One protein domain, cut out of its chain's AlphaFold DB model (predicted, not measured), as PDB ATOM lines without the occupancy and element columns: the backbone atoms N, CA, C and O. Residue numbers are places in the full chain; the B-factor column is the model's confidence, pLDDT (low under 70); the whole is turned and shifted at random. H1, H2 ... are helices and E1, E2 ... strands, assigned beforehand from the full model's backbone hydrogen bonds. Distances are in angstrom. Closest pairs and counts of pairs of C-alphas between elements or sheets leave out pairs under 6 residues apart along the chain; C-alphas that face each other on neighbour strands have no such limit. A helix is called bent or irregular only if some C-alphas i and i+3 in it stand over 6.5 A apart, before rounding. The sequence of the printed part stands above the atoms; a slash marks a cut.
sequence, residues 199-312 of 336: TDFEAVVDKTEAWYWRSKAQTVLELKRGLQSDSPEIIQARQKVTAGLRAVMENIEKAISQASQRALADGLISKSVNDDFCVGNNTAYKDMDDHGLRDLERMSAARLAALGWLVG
ATOM      1  N   THR A 199      -1.997  22.242  17.706       93.00
ATOM      2  CA  THR A 199      -0.754  21.564  17.325       93.00
ATOM      3  C   THR A 199       0.119  21.272  18.541       93.00
ATOM      4  O   THR A 199       0.593  20.149  18.689       93.00
ATOM      5  N   ASP A 200       0.271  22.244  19.443       94.06
ATOM      6  CA  ASP A 200       1.045  22.044  20.672       94.06
ATOM      7  C   ASP A 200       0.348  21.047  21.606       94.06
ATOM      8  O   ASP A 200       1.002  20.215  22.232       94.06
ATOM      9  N   PHE A 201      -0.990  21.083  21.658       94.56
ATOM     10  CA  PHE A 201      -1.783  20.102  22.389       94.56
ATOM     11  C   PHE A 201      -1.551  18.678  21.886       94.56
ATOM     12  O   PHE A 201      -1.222  17.798  22.678       94.56
ATOM     13  N   GLU A 202      -1.678  18.450  20.579       93.25
ATOM     14  CA  GLU A 202      -1.466  17.135  19.967       93.25
ATOM     15  C   GLU A 202      -0.032  16.628  20.187       93.25
ATOM     16  O   GLU A 202       0.148  15.470  20.559       93.25
ATOM     17  N   ALA A 203       0.976  17.497  20.060       92.88
ATOM     18  CA  ALA A 203       2.372  17.135  20.316       92.88
ATOM     19  C   ALA A 203       2.609  16.699  21.775       92.88
ATOM     20  O   ALA A 203       3.306  15.717  22.043       92.88
ATOM     21  N   VAL A 204       2.004  17.404  22.734       95.25
ATOM     22  CA  VAL A 204       2.101  17.061  24.158       95.25
ATOM     23  C   VAL A 204       1.334  15.787  24.497       95.25
ATOM     24  O   VAL A 204       1.826  14.991  25.304       95.25
ATOM     25  N   VAL A 205       0.170  15.560  23.882       95.19
ATOM     26  CA  VAL A 205      -0.564  14.292  24.000       95.19
ATOM     27  C   VAL A 205       0.307  13.142  23.510       95.19
ATOM     28  O   VAL A 205       0.548  12.215  24.277       95.19
ATOM     29  N   ASP A 206       0.857  13.240  22.299       94.19
ATOM     30  CA  ASP A 206       1.678  12.183  21.703       94.19
ATOM     31  C   ASP A 206       2.911  11.854  22.568       94.19
ATOM     32  O   ASP A 206       3.246  10.679  22.749       94.19
ATOM     33  N   LYS A 207       3.565  12.868  23.156       95.00
ATOM     34  CA  LYS A 207       4.686  12.670  24.091       95.00
ATOM     35  C   LYS A 207       4.229  12.008  25.393       95.00
ATOM     36  O   LYS A 207       4.842  11.043  25.845       95.00
ATOM     37  N   THR A 208       3.153  12.503  26.000       95.31
ATOM     38  CA  THR A 208       2.649  11.996  27.288       95.31
ATOM     39  C   THR A 208       2.157  10.554  27.168       95.31
ATOM     40  O   THR A 208       2.469   9.720  28.020       95.31
ATOM     41  N   GLU A 209       1.447  10.231  26.087       94.56
ATOM     42  CA  GLU A 209       0.971   8.879  25.802       94.56
ATOM     43  C   GLU A 209       2.110   7.900  25.548       94.56
ATOM     44  O   GLU A 209       2.015   6.758  25.988       94.56
ATOM     45  N   ALA A 210       3.199   8.319  24.898       95.31
ATOM     46  CA  ALA A 210       4.357   7.451  24.703       95.31
ATOM     47  C   ALA A 210       4.982   7.027  26.043       95.31
ATOM     48  O   ALA A 210       5.259   5.844  26.257       95.31
ATOM     49  N   TRP A 211       5.137   7.973  26.975       95.44
ATOM     50  CA  TRP A 211       5.635   7.693  28.325       95.44
ATOM     51  C   TRP A 211       4.660   6.847  29.152       95.44
ATOM     52  O   TRP A 211       5.088   5.908  29.825       95.44
ATOM     53  N   TYR A 212       3.354   7.117  29.068       95.44
ATOM     54  CA  TYR A 212       2.345   6.308  29.756       95.44
ATOM     55  C   TYR A 212       2.233   4.892  29.174       95.44
ATOM     56  O   TYR A 212       2.152   3.909  29.904       95.44
ATOM     57  N   TRP A 213       2.301   4.745  27.850       95.12
ATOM     58  CA  TRP A 213       2.380   3.435  27.210       95.12
ATOM     59  C   TRP A 213       3.603   2.666  27.707       95.12
ATOM     60  O   TRP A 213       3.492   1.487  28.051       95.12
ATOM     61  N   ARG A 214       4.761   3.334  27.797       95.50
ATOM     62  CA  ARG A 214       5.985   2.688  28.265       95.50
ATOM     63  C   ARG A 214       5.855   2.206  29.709       95.50
ATOM     64  O   ARG A 214       6.319   1.102  29.998       95.50
ATOM     65  N   SER A 215       5.195   2.955  30.592       95.12
ATOM     66  CA  SER A 215       4.942   2.497  31.965       95.12
ATOM     67  C   SER A 215       4.029   1.264  31.999       95.12
ATOM     68  O   SER A 215       4.333   0.300  32.696       95.12
ATOM     69  N   LYS A 216       2.994   1.188  31.153       94.69
ATOM     70  CA  LYS A 216       2.155  -0.024  31.040       94.69
ATOM     71  C   LYS A 216       2.887  -1.214  30.422       94.69
ATOM     72  O   LYS A 216       2.687  -2.353  30.850       94.69
ATOM     73  N   ALA A 217       3.786  -0.972  29.472       95.69
ATOM     74  CA  ALA A 217       4.668  -2.007  28.939       95.69
ATOM     75  C   ALA A 217       5.593  -2.588  30.026       95.69
ATOM     76  O   ALA A 217       5.907  -3.779  29.982       95.69
ATOM     77  N   GLN A 218       5.972  -1.786  31.031       96.38
ATOM     78  CA  GLN A 218       6.752  -2.256  32.178       96.38
ATOM     79  C   GLN A 218       5.986  -3.297  32.998       96.38
ATOM     80  O   GLN A 218       6.549  -4.343  33.302       96.38
ATOM     81  N   THR A 219       4.699  -3.075  33.278       94.06
ATOM     82  CA  THR A 219       3.864  -4.042  34.012       94.06
ATOM     83  C   THR A 219       3.812  -5.399  33.303       94.06
ATOM     84  O   THR A 219       3.900  -6.453  33.931       94.06
ATOM     85  N   VAL A 220       3.710  -5.390  31.969       95.00
ATOM     86  CA  VAL A 220       3.720  -6.620  31.159       95.00
ATOM     87  C   VAL A 220       5.098  -7.290  31.173       95.00
ATOM     88  O   VAL A 220       5.191  -8.517  31.242       95.00
ATOM     89  N   LEU A 221       6.175  -6.502  31.129       95.69
ATOM     90  CA  LEU A 221       7.546  -7.002  31.212       95.69
ATOM     91  C   LEU A 221       7.844  -7.636  32.581       95.69
ATOM     92  O   LEU A 221       8.446  -8.707  32.647       95.69
ATOM     93  N   GLU A 222       7.394  -7.016  33.667       94.44
ATOM     94  CA  GLU A 222       7.508  -7.549  35.027       94.44
ATOM     95  C   GLU A 222       6.695  -8.827  35.196       94.44
ATOM     96  O   GLU A 222       7.208  -9.805  35.736       94.44
ATOM     97  N   LEU A 223       5.480  -8.875  34.642       93.50
ATOM     98  CA  LEU A 223       4.685 -10.100  34.601       93.50
ATOM     99  C   LEU A 223       5.420 -11.220  33.847       93.50
ATOM    100  O   LEU A 223       5.458 -12.356  34.317       93.50
ATOM    101  N   LYS A 224       6.055 -10.914  32.706       94.56
ATOM    102  CA  LYS A 224       6.895 -11.872  31.963       94.56
ATOM    103  C   LYS A 224       8.025 -12.409  32.829       94.56
ATOM    104  O   LYS A 224       8.178 -13.624  32.908       94.56
ATOM    105  N   ARG A 225       8.786 -11.530  33.485       92.75
ATOM    106  CA  ARG A 225       9.915 -11.897  34.356       92.75
ATOM    107  C   ARG A 225       9.455 -12.728  35.560       92.75
ATOM    108  O   ARG A 225      10.039 -13.769  35.842       92.75
ATOM    109  N   GLY A 226       8.363 -12.328  36.211       91.31
ATOM    110  CA  GLY A 226       7.796 -13.022  37.372       91.31
ATOM    111  C   GLY A 226       7.287 -14.434  37.066       91.31
ATOM    112  O   GLY A 226       7.261 -15.286  37.951       91.31
ATOM    113  N   LEU A 227       6.943 -14.718  35.807       91.94
ATOM    114  CA  LEU A 227       6.507 -16.041  35.371       91.94
ATOM    115  C   LEU A 227       7.648 -16.935  34.857       91.94
ATOM    116  O   LEU A 227       7.356 -17.978  34.286       91.94
ATOM    117  N   GLN A 228       8.930 -16.607  35.039       89.00
ATOM    118  CA  GLN A 228      10.039 -17.418  34.494       89.00
ATOM    119  C   GLN A 228      10.454 -18.631  35.346       89.00
ATOM    120  O   GLN A 228      11.112 -19.522  34.823       89.00
ATOM    121  N   SER A 229      10.035 -18.734  36.611       88.19
ATOM    122  CA  SER A 229      10.421 -19.849  37.500       88.19
ATOM    123  C   SER A 229       9.478 -21.062  37.418       88.19
ATOM    124  O   SER A 229       8.288 -20.917  37.150       88.19
ATOM    125  N   ASP A 230      10.005 -22.264  37.659       89.88
ATOM    126  CA  ASP A 230       9.269 -23.537  37.584       89.88
ATOM    127  C   ASP A 230       8.673 -23.987  38.929       89.88
ATOM    128  O   ASP A 230       8.406 -25.171  39.143       89.88
ATOM    129  N   SER A 231       8.440 -23.052  39.855       91.69
ATOM    130  CA  SER A 231       7.727 -23.375  41.093       91.69
ATOM    131  C   SER A 231       6.272 -23.793  40.799       91.69
ATOM    132  O   SER A 231       5.661 -23.278  39.852       91.69
ATOM    133  N   PRO A 232       5.672 -24.699  41.598       89.88
ATOM    134  CA  PRO A 232       4.280 -25.117  41.413       89.88
ATOM    135  C   PRO A 232       3.293 -23.941  41.366       89.88
ATOM    136  O   PRO A 232       2.350 -23.947  40.573       89.88
ATOM    137  N   GLU A 233       3.532 -22.906  42.172       91.19
ATOM    138  CA  GLU A 233       2.718 -21.690  42.231       91.19
ATOM    139  C   GLU A 233       2.798 -20.899  40.921       91.19
ATOM    140  O   GLU A 233       1.775 -20.437  40.406       91.19
ATOM    141  N   ILE A 234       3.994 -20.775  40.341       90.00
ATOM    142  CA  ILE A 234       4.202 -20.037  39.093       90.00
ATOM    143  C   ILE A 234       3.644 -20.812  37.900       90.00
ATOM    144  O   ILE A 234       3.038 -20.209  37.014       90.00
ATOM    145  N   ILE A 235       3.747 -22.142  37.893       89.12
ATOM    146  CA  ILE A 235       3.103 -22.979  36.871       89.12
ATOM    147  C   ILE A 235       1.583 -22.757  36.881       89.12
ATOM    148  O   ILE A 235       0.986 -22.542  35.822       89.12
ATOM    149  N   GLN A 236       0.954 -22.729  38.062       89.62
ATOM    150  CA  GLN A 236      -0.470 -22.400  38.182       89.62
ATOM    151  C   GLN A 236      -0.776 -20.962  37.738       89.62
ATOM    152  O   GLN A 236      -1.796 -20.721  37.090       89.62
ATOM    153  N   ALA A 237       0.095 -19.997  38.047       88.38
ATOM    154  CA  ALA A 237      -0.070 -18.613  37.608       88.38
ATOM    155  C   ALA A 237       0.001 -18.479  36.075       88.38
ATOM    156  O   ALA A 237      -0.871 -17.842  35.484       88.38
ATOM    157  N   ARG A 238       0.959 -19.148  35.411       89.38
ATOM    158  CA  ARG A 238       1.083 -19.194  33.937       89.38
ATOM    159  C   ARG A 238      -0.199 -19.702  33.270       89.38
ATOM    160  O   ARG A 238      -0.611 -19.166  32.242       89.38
ATOM    161  N   GLN A 239      -0.852 -20.707  33.859       88.31
ATOM    162  CA  GLN A 239      -2.100 -21.274  33.332       88.31
ATOM    163  C   GLN A 239      -3.273 -20.281  33.371       88.31
ATOM    164  O   GLN A 239      -4.138 -20.336  32.497       88.31
ATOM    165  N   LYS A 240      -3.285 -19.346  34.332       91.94
ATOM    166  CA  LYS A 240      -4.325 -18.309  34.467       91.94
ATOM    167  C   LYS A 240      -4.172 -17.153  33.471       91.94
ATOM    168  O   LYS A 240      -5.126 -16.409  33.259       91.94
ATOM    169  N   VAL A 241      -3.002 -16.993  32.851       90.19
ATOM    170  CA  VAL A 241      -2.764 -15.946  31.844       90.19
ATOM    171  C   VAL A 241      -3.560 -16.261  30.580       90.19
ATOM    172  O   VAL A 241      -3.485 -17.375  30.061       90.19
ATOM    173  N   THR A 242      -4.302 -15.288  30.051       93.00
ATOM    174  CA  THR A 242      -5.082 -15.449  28.814       93.00
ATOM    175  C   THR A 242      -4.176 -15.560  27.583       93.00
ATOM    176  O   THR A 242      -3.069 -15.027  27.561       93.00
ATOM    177  N   ALA A 243      -4.639 -16.235  26.524       91.25
ATOM    178  CA  ALA A 243      -3.838 -16.447  25.311       91.25
ATOM    179  C   ALA A 243      -3.369 -15.131  24.660       91.25
ATOM    180  O   ALA A 243      -2.214 -15.030  24.255       91.25
ATOM    181  N   GLY A 244      -4.233 -14.109  24.623       90.06
ATOM    182  CA  GLY A 244      -3.871 -12.787  24.105       90.06
ATOM    183  C   GLY A 244      -2.746 -12.134  24.910       90.06
ATOM    184  O   GLY A 244      -1.782 -11.646  24.330       90.06
ATOM    185  N   LEU A 245      -2.814 -12.194  26.243       91.06
ATOM    186  CA  LEU A 245      -1.768 -11.640  27.102       91.06
ATOM    187  C   LEU A 245      -0.446 -12.410  26.964       91.06
ATOM    188  O   LEU A 245       0.604 -11.777  26.917       91.06
ATOM    189  N   ARG A 246      -0.478 -13.743  26.805       91.81
ATOM    190  CA  ARG A 246       0.740 -14.531  26.516       91.81
ATOM    191  C   ARG A 246       1.431 -14.056  25.239       91.81
ATOM    192  O   ARG A 246       2.632 -13.810  25.267       91.81
ATOM    193  N   ALA A 247       0.674 -13.842  24.162       92.06
ATOM    194  CA  ALA A 247       1.224 -13.352  22.899       92.06
ATOM    195  C   ALA A 247       1.863 -11.956  23.040       92.06
ATOM    196  O   ALA A 247       2.932 -11.699  22.481       92.06
ATOM    197  N   VAL A 248       1.245 -11.058  23.817       92.50
ATOM    198  CA  VAL A 248       1.829  -9.739  24.119       92.50
ATOM    199  C   VAL A 248       3.119  -9.894  24.928       92.50
ATOM    200  O   VAL A 248       4.134  -9.297  24.579       92.50
ATOM    201  N   MET A 249       3.116 -10.727  25.972       94.19
ATOM    202  CA  MET A 249       4.281 -10.973  26.829       94.19
ATOM    203  C   MET A 249       5.472 -11.567  26.068       94.19
ATOM    204  O   MET A 249       6.614 -11.184  26.311       94.19
ATOM    205  N   GLU A 250       5.234 -12.483  25.131       93.25
ATOM    206  CA  GLU A 250       6.294 -13.057  24.293       93.25
ATOM    207  C   GLU A 250       7.020 -11.971  23.489       93.25
ATOM    208  O   GLU A 250       8.250 -11.980  23.405       93.25
ATOM    209  N   ASN A 251       6.275 -10.982  22.989       95.19
ATOM    210  CA  ASN A 251       6.779  -9.948  22.086       95.19
ATOM    211  C   ASN A 251       7.123  -8.609  22.763       95.19
ATOM    212  O   ASN A 251       7.625  -7.710  22.088       95.19
ATOM    213  N   ILE A 252       6.886  -8.455  24.070       96.19
ATOM    214  CA  ILE A 252       6.941  -7.147  24.748       96.19
ATOM    215  C   ILE A 252       8.307  -6.453  24.646       96.19
ATOM    216  O   ILE A 252       8.364  -5.252  24.419       96.19
ATOM    217  N   GLU A 253       9.416  -7.191  24.735       96.00
ATOM    218  CA  GLU A 253      10.769  -6.613  24.637       96.00
ATOM    219  C   GLU A 253      11.049  -6.063  23.236       96.00
ATOM    220  O   GLU A 253      11.597  -4.972  23.088       96.00
ATOM    221  N   LYS A 254      10.603  -6.782  22.198       95.69
ATOM    222  CA  LYS A 254      10.682  -6.313  20.812       95.69
ATOM    223  C   LYS A 254       9.791  -5.089  20.601       95.69
ATOM    224  O   LYS A 254      10.218  -4.144  19.944       95.69
ATOM    225  N   ALA A 255       8.586  -5.090  21.172       95.19
ATOM    226  CA  ALA A 255       7.675  -3.952  21.106       95.19
ATOM    227  C   ALA A 255       8.272  -2.705  21.781       95.19
ATOM    228  O   ALA A 255       8.208  -1.629  21.200       95.19
ATOM    229  N   ILE A 256       8.906  -2.848  22.953       96.69
ATOM    230  CA  ILE A 256       9.618  -1.756  23.640       96.69
ATOM    231  C   ILE A 256      10.760  -1.222  22.772       96.69
ATOM    232  O   ILE A 256      10.855  -0.011  22.582       96.69
ATOM    233  N   SER A 257      11.575  -2.103  22.188       96.62
ATOM    234  CA  SER A 257      12.670  -1.711  21.290       96.62
ATOM    235  C   SER A 257      12.175  -0.907  20.084       96.62
ATOM    236  O   SER A 257      12.652   0.199  19.831       96.62
ATOM    237  N   GLN A 258      11.152  -1.410  19.388       94.94
ATOM    238  CA  GLN A 258      10.568  -0.734  18.228       94.94
ATOM    239  C   GLN A 258       9.912   0.599  18.602       94.94
ATOM    240  O   GLN A 258      10.132   1.606  17.927       94.94
ATOM    241  N   ALA A 259       9.145   0.624  19.696       95.00
ATOM    242  CA  ALA A 259       8.521   1.840  20.202       95.00
ATOM    243  C   ALA A 259       9.571   2.891  20.585       95.00
ATOM    244  O   ALA A 259       9.371   4.065  20.306       95.00
ATOM    245  N   SER A 260      10.705   2.484  21.159       96.06
ATOM    246  CA  SER A 260      11.788   3.396  21.552       96.06
ATOM    247  C   SER A 260      12.494   4.006  20.344       96.06
ATOM    248  O   SER A 260      12.711   5.216  20.305       96.06
ATOM    249  N   GLN A 261      12.805   3.195  19.329       94.94
ATOM    250  CA  GLN A 261      13.391   3.682  18.074       94.94
ATOM    251  C   GLN A 261      12.474   4.697  17.394       94.94
ATOM    252  O   GLN A 261      12.922   5.753  16.948       94.94
ATOM    253  N   ARG A 262      11.174   4.398  17.360       93.88
ATOM    254  CA  ARG A 262      10.186   5.297  16.784       93.88
ATOM    255  C   ARG A 262       9.992   6.565  17.608       93.88
ATOM    256  O   ARG A 262      10.006   7.648  17.045       93.88
ATOM    257  N   ALA A 263       9.850   6.444  18.925       94.69
ATOM    258  CA  ALA A 263       9.706   7.587  19.820       94.69
ATOM    259  C   ALA A 263      10.879   8.564  19.677       94.69
ATOM    260  O   ALA A 263      10.673   9.772  19.738       94.69
ATOM    261  N   LEU A 264      12.093   8.048  19.465       95.31
ATOM    262  CA  LEU A 264      13.266   8.870  19.192       95.31
ATOM    263  C   LEU A 264      13.180   9.550  17.819       95.31
ATOM    264  O   LEU A 264      13.439  10.745  17.718       95.31
ATOM    265  N   ALA A 265      12.803   8.809  16.771       94.12
ATOM    266  CA  ALA A 265      12.660   9.349  15.417       94.12
ATOM    267  C   ALA A 265      11.578  10.442  15.322       94.12
ATOM    268  O   ALA A 265      11.776  11.445  14.640       94.12
ATOM    269  N   ASP A 266      10.475  10.265  16.052       92.56
ATOM    270  CA  ASP A 266       9.333  11.183  16.094       92.56
ATOM    271  C   ASP A 266       9.528  12.321  17.127       92.56
ATOM    272  O   ASP A 266       8.658  13.176  17.283       92.56
ATOM    273  N   GLY A 267      10.658  12.354  17.851       93.44
ATOM    274  CA  GLY A 267      10.976  13.402  18.833       93.44
ATOM    275  C   GLY A 267      10.156  13.354  20.132       93.44
ATOM    276  O   GLY A 267      10.114  14.332  20.878       93.44
ATOM    277  N   LEU A 268       9.507  12.225  20.426       94.12
ATOM    278  CA  LEU A 268       8.740  12.004  21.659       94.12
ATOM    279  C   LEU A 268       9.656  11.785  22.873       94.12
ATOM    280  O   LEU A 268       9.291  12.103  24.006       94.12
ATOM    281  N   ILE A 269      10.857  11.260  22.633       94.44
ATOM    282  CA  ILE A 269      11.937  11.158  23.618       94.44
ATOM    283  C   ILE A 269      13.206  11.791  23.065       94.44
ATOM    284  O   ILE A 269      13.494  11.688  21.875       94.44
ATOM    285  N   SER A 270      13.995  12.409  23.939       93.00
ATOM    286  CA  SER A 270      15.283  13.001  23.564       93.00
ATOM    287  C   SER A 270      16.389  11.969  23.318       93.00
ATOM    288  O   SER A 270      17.321  12.228  22.556       93.00
ATOM    289  N   LYS A 271      16.323  10.807  23.978       94.62
ATOM    290  CA  LYS A 271      17.383   9.793  23.943       94.62
ATOM    291  C   LYS A 271      16.827   8.388  24.174       94.62
ATOM    292  O   LYS A 271      15.923   8.194  24.985       94.62
ATOM    293  N   SER A 272      17.434   7.400  23.520       95.62
ATOM    294  CA  SER A 272      17.239   5.975  23.803       95.62
ATOM    295  C   SER A 272      18.510   5.349  24.386       95.62
ATOM    296  O   SER A 272      19.615   5.675  23.948       95.62
ATOM    297  N   VAL A 273      18.371   4.423  25.335       96.69
ATOM    298  CA  VAL A 273      19.476   3.634  25.914       96.69
ATOM    299  C   VAL A 273      19.054   2.171  25.968       96.69
ATOM    300  O   VAL A 273      17.952   1.878  26.414       96.69
ATOM    301  N   ASN A 274      19.920   1.250  25.529       95.44
ATOM    302  CA  ASN A 274      19.656  -0.199  25.525       95.44
ATOM    303  C   ASN A 274      18.301  -0.574  24.888       95.44
ATOM    304  O   ASN A 274      17.557  -1.389  25.447       95.44
ATOM    305  N   ASP A 275      17.993   0.058  23.748       95.56
ATOM    306  CA  ASP A 275      16.724  -0.072  23.022       95.56
ATOM    307  C   ASP A 275      15.482   0.249  23.878       95.56
ATOM    308  O   ASP A 275      14.431  -0.368  23.732       95.56
ATOM    309  N   ASP A 276      15.606   1.201  24.799       97.19
ATOM    310  CA  ASP A 276      14.533   1.649  25.683       97.19
ATOM    311  C   ASP A 276      14.528   3.184  25.824       97.19
ATOM    312  O   ASP A 276      15.487   3.868  25.449       97.19
ATOM    313  N   PHE A 277      13.460   3.723  26.407       96.25
ATOM    314  CA  PHE A 277      13.321   5.121  26.801       96.25
ATOM    315  C   PHE A 277      14.434   5.469  27.798       96.25
ATOM    316  O   PHE A 277      14.592   4.797  28.822       96.25
ATOM    317  N   CYS A 278      15.222   6.507  27.502       95.19
ATOM    318  CA  CYS A 278      16.252   6.980  28.421       95.19
ATOM    319  C   CYS A 278      15.621   7.801  29.542       95.19
ATOM    320  O   CYS A 278      14.898   8.761  29.294       95.19
ATOM    321  N   VAL A 279      15.962   7.461  30.777       93.12
ATOM    322  CA  VAL A 279      15.583   8.178  31.985       93.12
ATOM    323  C   VAL A 279      16.827   8.816  32.597       93.12
ATOM    324  O   VAL A 279      17.855   8.164  32.809       93.12
ATOM    325  N   GLY A 280      16.745  10.121  32.865       86.06
ATOM    326  CA  GLY A 280      17.885  10.906  33.330       86.06
ATOM    327  C   GLY A 280      19.011  10.913  32.294       86.06
ATOM    328  O   GLY A 280      18.773  11.080  31.101       86.06
ATOM    329  N   ASN A 281      20.252  10.716  32.744       82.94
ATOM    330  CA  ASN A 281      21.412  10.877  31.865       82.94
ATOM    331  C   ASN A 281      21.755   9.615  31.056       82.94
ATOM    332  O   ASN A 281      22.283   9.738  29.945       82.94
ATOM    333  N   ASN A 282      21.516   8.408  31.588       90.75
ATOM    334  CA  ASN A 282      21.941   7.177  30.910       90.75
ATOM    335  C   ASN A 282      21.276   5.875  31.396       90.75
ATOM    336  O   ASN A 282      21.880   4.811  31.259       90.75
ATOM    337  N   THR A 283      20.075   5.934  31.971       95.12
ATOM    338  CA  THR A 283      19.390   4.739  32.490       95.12
ATOM    339  C   THR A 283      18.266   4.345  31.542       95.12
ATOM    340  O   THR A 283      17.456   5.187  31.175       95.12
ATOM    341  N   ALA A 284      18.200   3.084  31.122       96.44
ATOM    342  CA  ALA A 284      17.041   2.580  30.388       96.44
ATOM    343  C   ALA A 284      15.846   2.432  31.341       96.44
ATOM    344  O   ALA A 284      16.026   1.975  32.468       96.44
ATOM    345  N   TYR A 285      14.630   2.764  30.897       96.75
ATOM    346  CA  TYR A 285      13.420   2.677  31.729       96.75
ATOM    347  C   TYR A 285      13.285   1.316  32.433       96.75
ATOM    348  O   TYR A 285      13.028   1.260  33.630       96.75
ATOM    349  N   LYS A 286      13.518   0.206  31.717       95.75
ATOM    350  CA  LYS A 286      13.433  -1.167  32.256       95.75
ATOM    351  C   LYS A 286      14.417  -1.494  33.387       95.75
ATOM    352  O   LYS A 286      14.230  -2.529  34.031       95.75
ATOM    353  N   ASP A 287      15.455  -0.673  33.551       95.44
ATOM    354  CA  ASP A 287      16.560  -0.851  34.500       95.44
ATOM    355  C   ASP A 287      16.440   0.096  35.714       95.44
ATOM    356  O   ASP A 287      17.333   0.139  36.559       95.44
ATOM    357  N   MET A 288      15.359   0.878  35.807       95.00
ATOM    358  CA  MET A 288      15.065   1.704  36.979       95.00
ATOM    359  C   MET A 288      14.678   0.864  38.199       95.00
ATOM    360  O   MET A 288      14.224  -0.271  38.073       95.00
ATOM    361  N   ASP A 289      14.819   1.454  39.385       94.62
ATOM    362  CA  ASP A 289      14.305   0.867  40.616       94.62
ATOM    363  C   ASP A 289      12.776   1.003  40.724       94.62
ATOM    364  O   ASP A 289      12.142   1.839  40.074       94.62
ATOM    365  N   ASP A 290      12.165   0.191  41.589       93.19
ATOM    366  CA  ASP A 290      10.710   0.176  41.770       93.19
ATOM    367  C   ASP A 290      10.140   1.545  42.169       93.19
ATOM    368  O   ASP A 290       8.983   1.854  41.879       93.19
ATOM    369  N   HIS A 291      10.922   2.363  42.884       92.31
ATOM    370  CA  HIS A 291      10.496   3.705  43.269       92.31
ATOM    371  C   HIS A 291      10.383   4.608  42.043       92.31
ATOM    372  O   HIS A 291       9.318   5.173  41.800       92.31
ATOM    373  N   GLY A 292      11.440   4.696  41.237       93.06
ATOM    374  CA  GLY A 292      11.441   5.517  40.037       93.06
ATOM    375  C   GLY A 292      10.442   5.034  38.981       93.06
ATOM    376  O   GLY A 292       9.811   5.862  38.324       93.06
ATOM    377  N   LEU A 293      10.230   3.717  38.856       94.56
ATOM    378  CA  LEU A 293       9.194   3.152  37.983       94.56
ATOM    379  C   LEU A 293       7.790   3.626  38.380       94.56
ATOM    380  O   LEU A 293       7.027   4.079  37.524       94.56
ATOM    381  N   ARG A 294       7.462   3.562  39.678       92.81
ATOM    382  CA  ARG A 294       6.166   4.022  40.201       92.81
ATOM    383  C   ARG A 294       5.982   5.526  40.049       92.81
ATOM    384  O   ARG A 294       4.882   5.961  39.711       92.81
ATOM    385  N   ASP A 295       7.024   6.316  40.290       92.31
ATOM    386  CA  ASP A 295       6.951   7.772  40.161       92.31
ATOM    387  C   ASP A 295       6.698   8.192  38.711       92.31
ATOM    388  O   ASP A 295       5.811   9.005  38.446       92.31
ATOM    389  N   LEU A 296       7.409   7.588  37.753       93.88
ATOM    390  CA  LEU A 296       7.201   7.850  36.329       93.88
ATOM    391  C   LEU A 296       5.820   7.413  35.840       93.88
ATOM    392  O   LEU A 296       5.184   8.139  35.067       93.88
ATOM    393  N   GLU A 297       5.338   6.248  36.281       94.94
ATOM    394  CA  GLU A 297       3.980   5.801  35.970       94.94
ATOM    395  C   GLU A 297       2.957   6.821  36.473       94.94
ATOM    396  O   GLU A 297       2.116   7.285  35.707       94.94
ATOM    397  N   ARG A 298       3.051   7.214  37.745       94.31
ATOM    398  CA  ARG A 298       2.112   8.153  38.368       94.31
ATOM    399  C   ARG A 298       2.155   9.533  37.723       94.31
ATOM    400  O   ARG A 298       1.101  10.125  37.497       94.31
ATOM    401  N   MET A 299       3.347  10.023  37.393       95.00
ATOM    402  CA  MET A 299       3.531  11.296  36.706       95.00
ATOM    403  C   MET A 299       2.903  11.271  35.310       95.00
ATOM    404  O   MET A 299       2.090  12.135  34.983       95.00
ATOM    405  N   SER A 300       3.237  10.270  34.492       94.94
ATOM    406  CA  SER A 300       2.677  10.139  33.140       94.94
ATOM    407  C   SER A 300       1.157   9.946  33.166       94.94
ATOM    408  O   SER A 300       0.453  10.586  32.388       94.94
ATOM    409  N   ALA A 301       0.641   9.165  34.120       96.06
ATOM    410  CA  ALA A 301      -0.791   8.988  34.351       96.06
ATOM    411  C   ALA A 301      -1.487  10.308  34.714       96.06
ATOM    412  O   ALA A 301      -2.509  10.647  34.125       96.06
ATOM    413  N   ALA A 302      -0.932  11.082  35.651       97.12
ATOM    414  CA  ALA A 302      -1.516  12.348  36.094       97.12
ATOM    415  C   ALA A 302      -1.504  13.429  35.008       97.12
ATOM    416  O   ALA A 302      -2.466  14.197  34.892       97.12
ATOM    417  N   ARG A 303      -0.444  13.462  34.188       97.44
ATOM    418  CA  ARG A 303      -0.373  14.324  33.002       97.44
ATOM    419  C   ARG A 303      -1.417  13.919  31.963       97.44
ATOM    420  O   ARG A 303      -2.167  14.775  31.497       97.44
ATOM    421  N   LEU A 304      -1.506  12.626  31.639       97.06
ATOM    422  CA  LEU A 304      -2.452  12.119  30.642       97.06
ATOM    423  C   LEU A 304      -3.903  12.308  31.086       97.06
ATOM    424  O   LEU A 304      -4.725  12.740  30.287       97.06
ATOM    425  N   ALA A 305      -4.216  12.063  32.357       97.81
ATOM    426  CA  ALA A 305      -5.561  12.251  32.884       97.81
ATOM    427  C   ALA A 305      -6.003  13.721  32.822       97.81
ATOM    428  O   ALA A 305      -7.142  14.008  32.456       97.81
ATOM    429  N   ALA A 306      -5.098  14.668  33.099       98.19
ATOM    430  CA  ALA A 306      -5.388  16.091  32.935       98.19
ATOM    431  C   ALA A 306      -5.672  16.445  31.465       98.19
ATOM    432  O   ALA A 306      -6.668  17.107  31.180       98.19
ATOM    433  N   LEU A 307      -4.857  15.951  30.526       97.69
ATOM    434  CA  LEU A 307      -5.109  16.109  29.088       97.69
ATOM    435  C   LEU A 307      -6.446  15.471  28.669       97.69
ATOM    436  O   LEU A 307      -7.218  16.080  27.931       97.69
ATOM    437  N   GLY A 308      -6.751  14.280  29.186       97.31
ATOM    438  CA  GLY A 308      -7.999  13.561  28.944       97.31
ATOM    439  C   GLY A 308      -9.223  14.321  29.459       97.31
ATOM    440  O   GLY A 308     -10.259  14.369  28.791       97.31
ATOM    441  N   TRP A 309      -9.098  14.989  30.606       98.00
ATOM    442  CA  TRP A 309     -10.145  15.841  31.164       98.00
ATOM    443  C   TRP A 309     -10.402  17.088  30.305       98.00
ATOM    444  O   TRP A 309     -11.561  17.473  30.102       98.00
ATOM    445  N   LEU A 310      -9.339  17.687  29.748       97.50
ATOM    446  CA  LEU A 310      -9.431  18.843  28.848       97.50
ATOM    447  C   LEU A 310     -10.217  18.525  27.564       97.50
ATOM    448  O   LEU A 310     -10.946  19.384  27.060       97.50
ATOM    449  N   VAL A 311     -10.119  17.293  27.054       96.25
ATOM    450  CA  VAL A 311     -10.852  16.825  25.859       96.25
ATOM    451  C   VAL A 311     -12.137  16.055  26.183       96.25
ATOM    452  O   VAL A 311     -12.859  15.652  25.274       96.25
ATOM    453  N   GLY A 312     -12.462  15.883  27.468       95.00
ATOM    454  CA  GLY A 312     -13.721  15.293  27.928       95.00
ATOM    455  C   GLY A 312     -13.815  13.767  27.825       95.00
ATOM    456  O   GLY A 312     -14.925  13.251  27.730       95.00
TER     457      GLY A 312
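Overview. This is residues 199 to 312 of the 336 residues of an uncharacterized protein of Batrachochytrium dendrobatidis (strain JEL423) (UniProt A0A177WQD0). A long helix, H1, runs through the middle; the bent helix H3 folds back along it with its longer arm H3b, and H4 crosses it elsewhere, while the short H2 makes the turn beyond its far end. A small looped patch with the strand E1 packs on H3b. The 114 printed residues hold four named helices and one named strand, in the order H1, H2, H3, E1, H4, and are mostly helix. The whole is only just compact, close to loose, with a radius of gyration of the C-alphas of 15.7 A and spans of 52 by 35 by 26 A.

Arrangement. H1, residues 199 to 226, and H2, residues 232 to 240, are near each other. H3, residues 243 to 265, was assigned as one helix by its hydrogen bonds but is bent: C-alphas 250 and 253 are 7.9 A apart, and its arms H3a, residues 243 to 250, and H3b, residues 253 to 265, stand at a steep tilt of 66 degrees. H1 touches H3a with residues 220 to 224 alone, about perpendicular at 85 degrees; the closest C-alphas, of Lys 224 and Met 249, are 5.8 A apart. H1 touches H3b with residues 210 to 221 alone, at a shallow tilt of 20 degrees, opposite ways; the closest C-alphas, of Ala 210 and Ala 263, are 7.2 A apart. E1, residues 276 to 279, pairs with no named strand; short antiparallel pairings join its residues 276 to 277 with 272 to 273 and 278 to 279 with 283 to 284. The closest C-alphas of H3b and E1, Ser 260 and Asp 276, are 5.3 A apart. H4, residues 290 to 311, touches residues 205 to 216 of H1 alone, at a steep tilt of 38 degrees, opposite ways, closest at the C-alphas of Tyr 212 and Ser 300, 5.1 A; H3b and H4 are apart. In H1, H2, H3a, H3b and H4 every O i to N i+4 pair is within hydrogen-bond range.

Along the chain. H1 begins at C-alpha 199, (-0.754, 21.564, 17.325), and is 40.9 A long; H2 is 13.0 A, H3a 10.7 A, H3b 18.5 A and E1 9.1 A. H4, 31.5 A long, ends at C-alpha 311, (-10.852, 16.825, 25.859).

Size, cuts and confidence. The two C-alphas farthest apart, of Thr 199 and Pro 232, are 52.8 A apart. The printed part has no cut, no link is long, and no printed residue is under 70 in pLDDT.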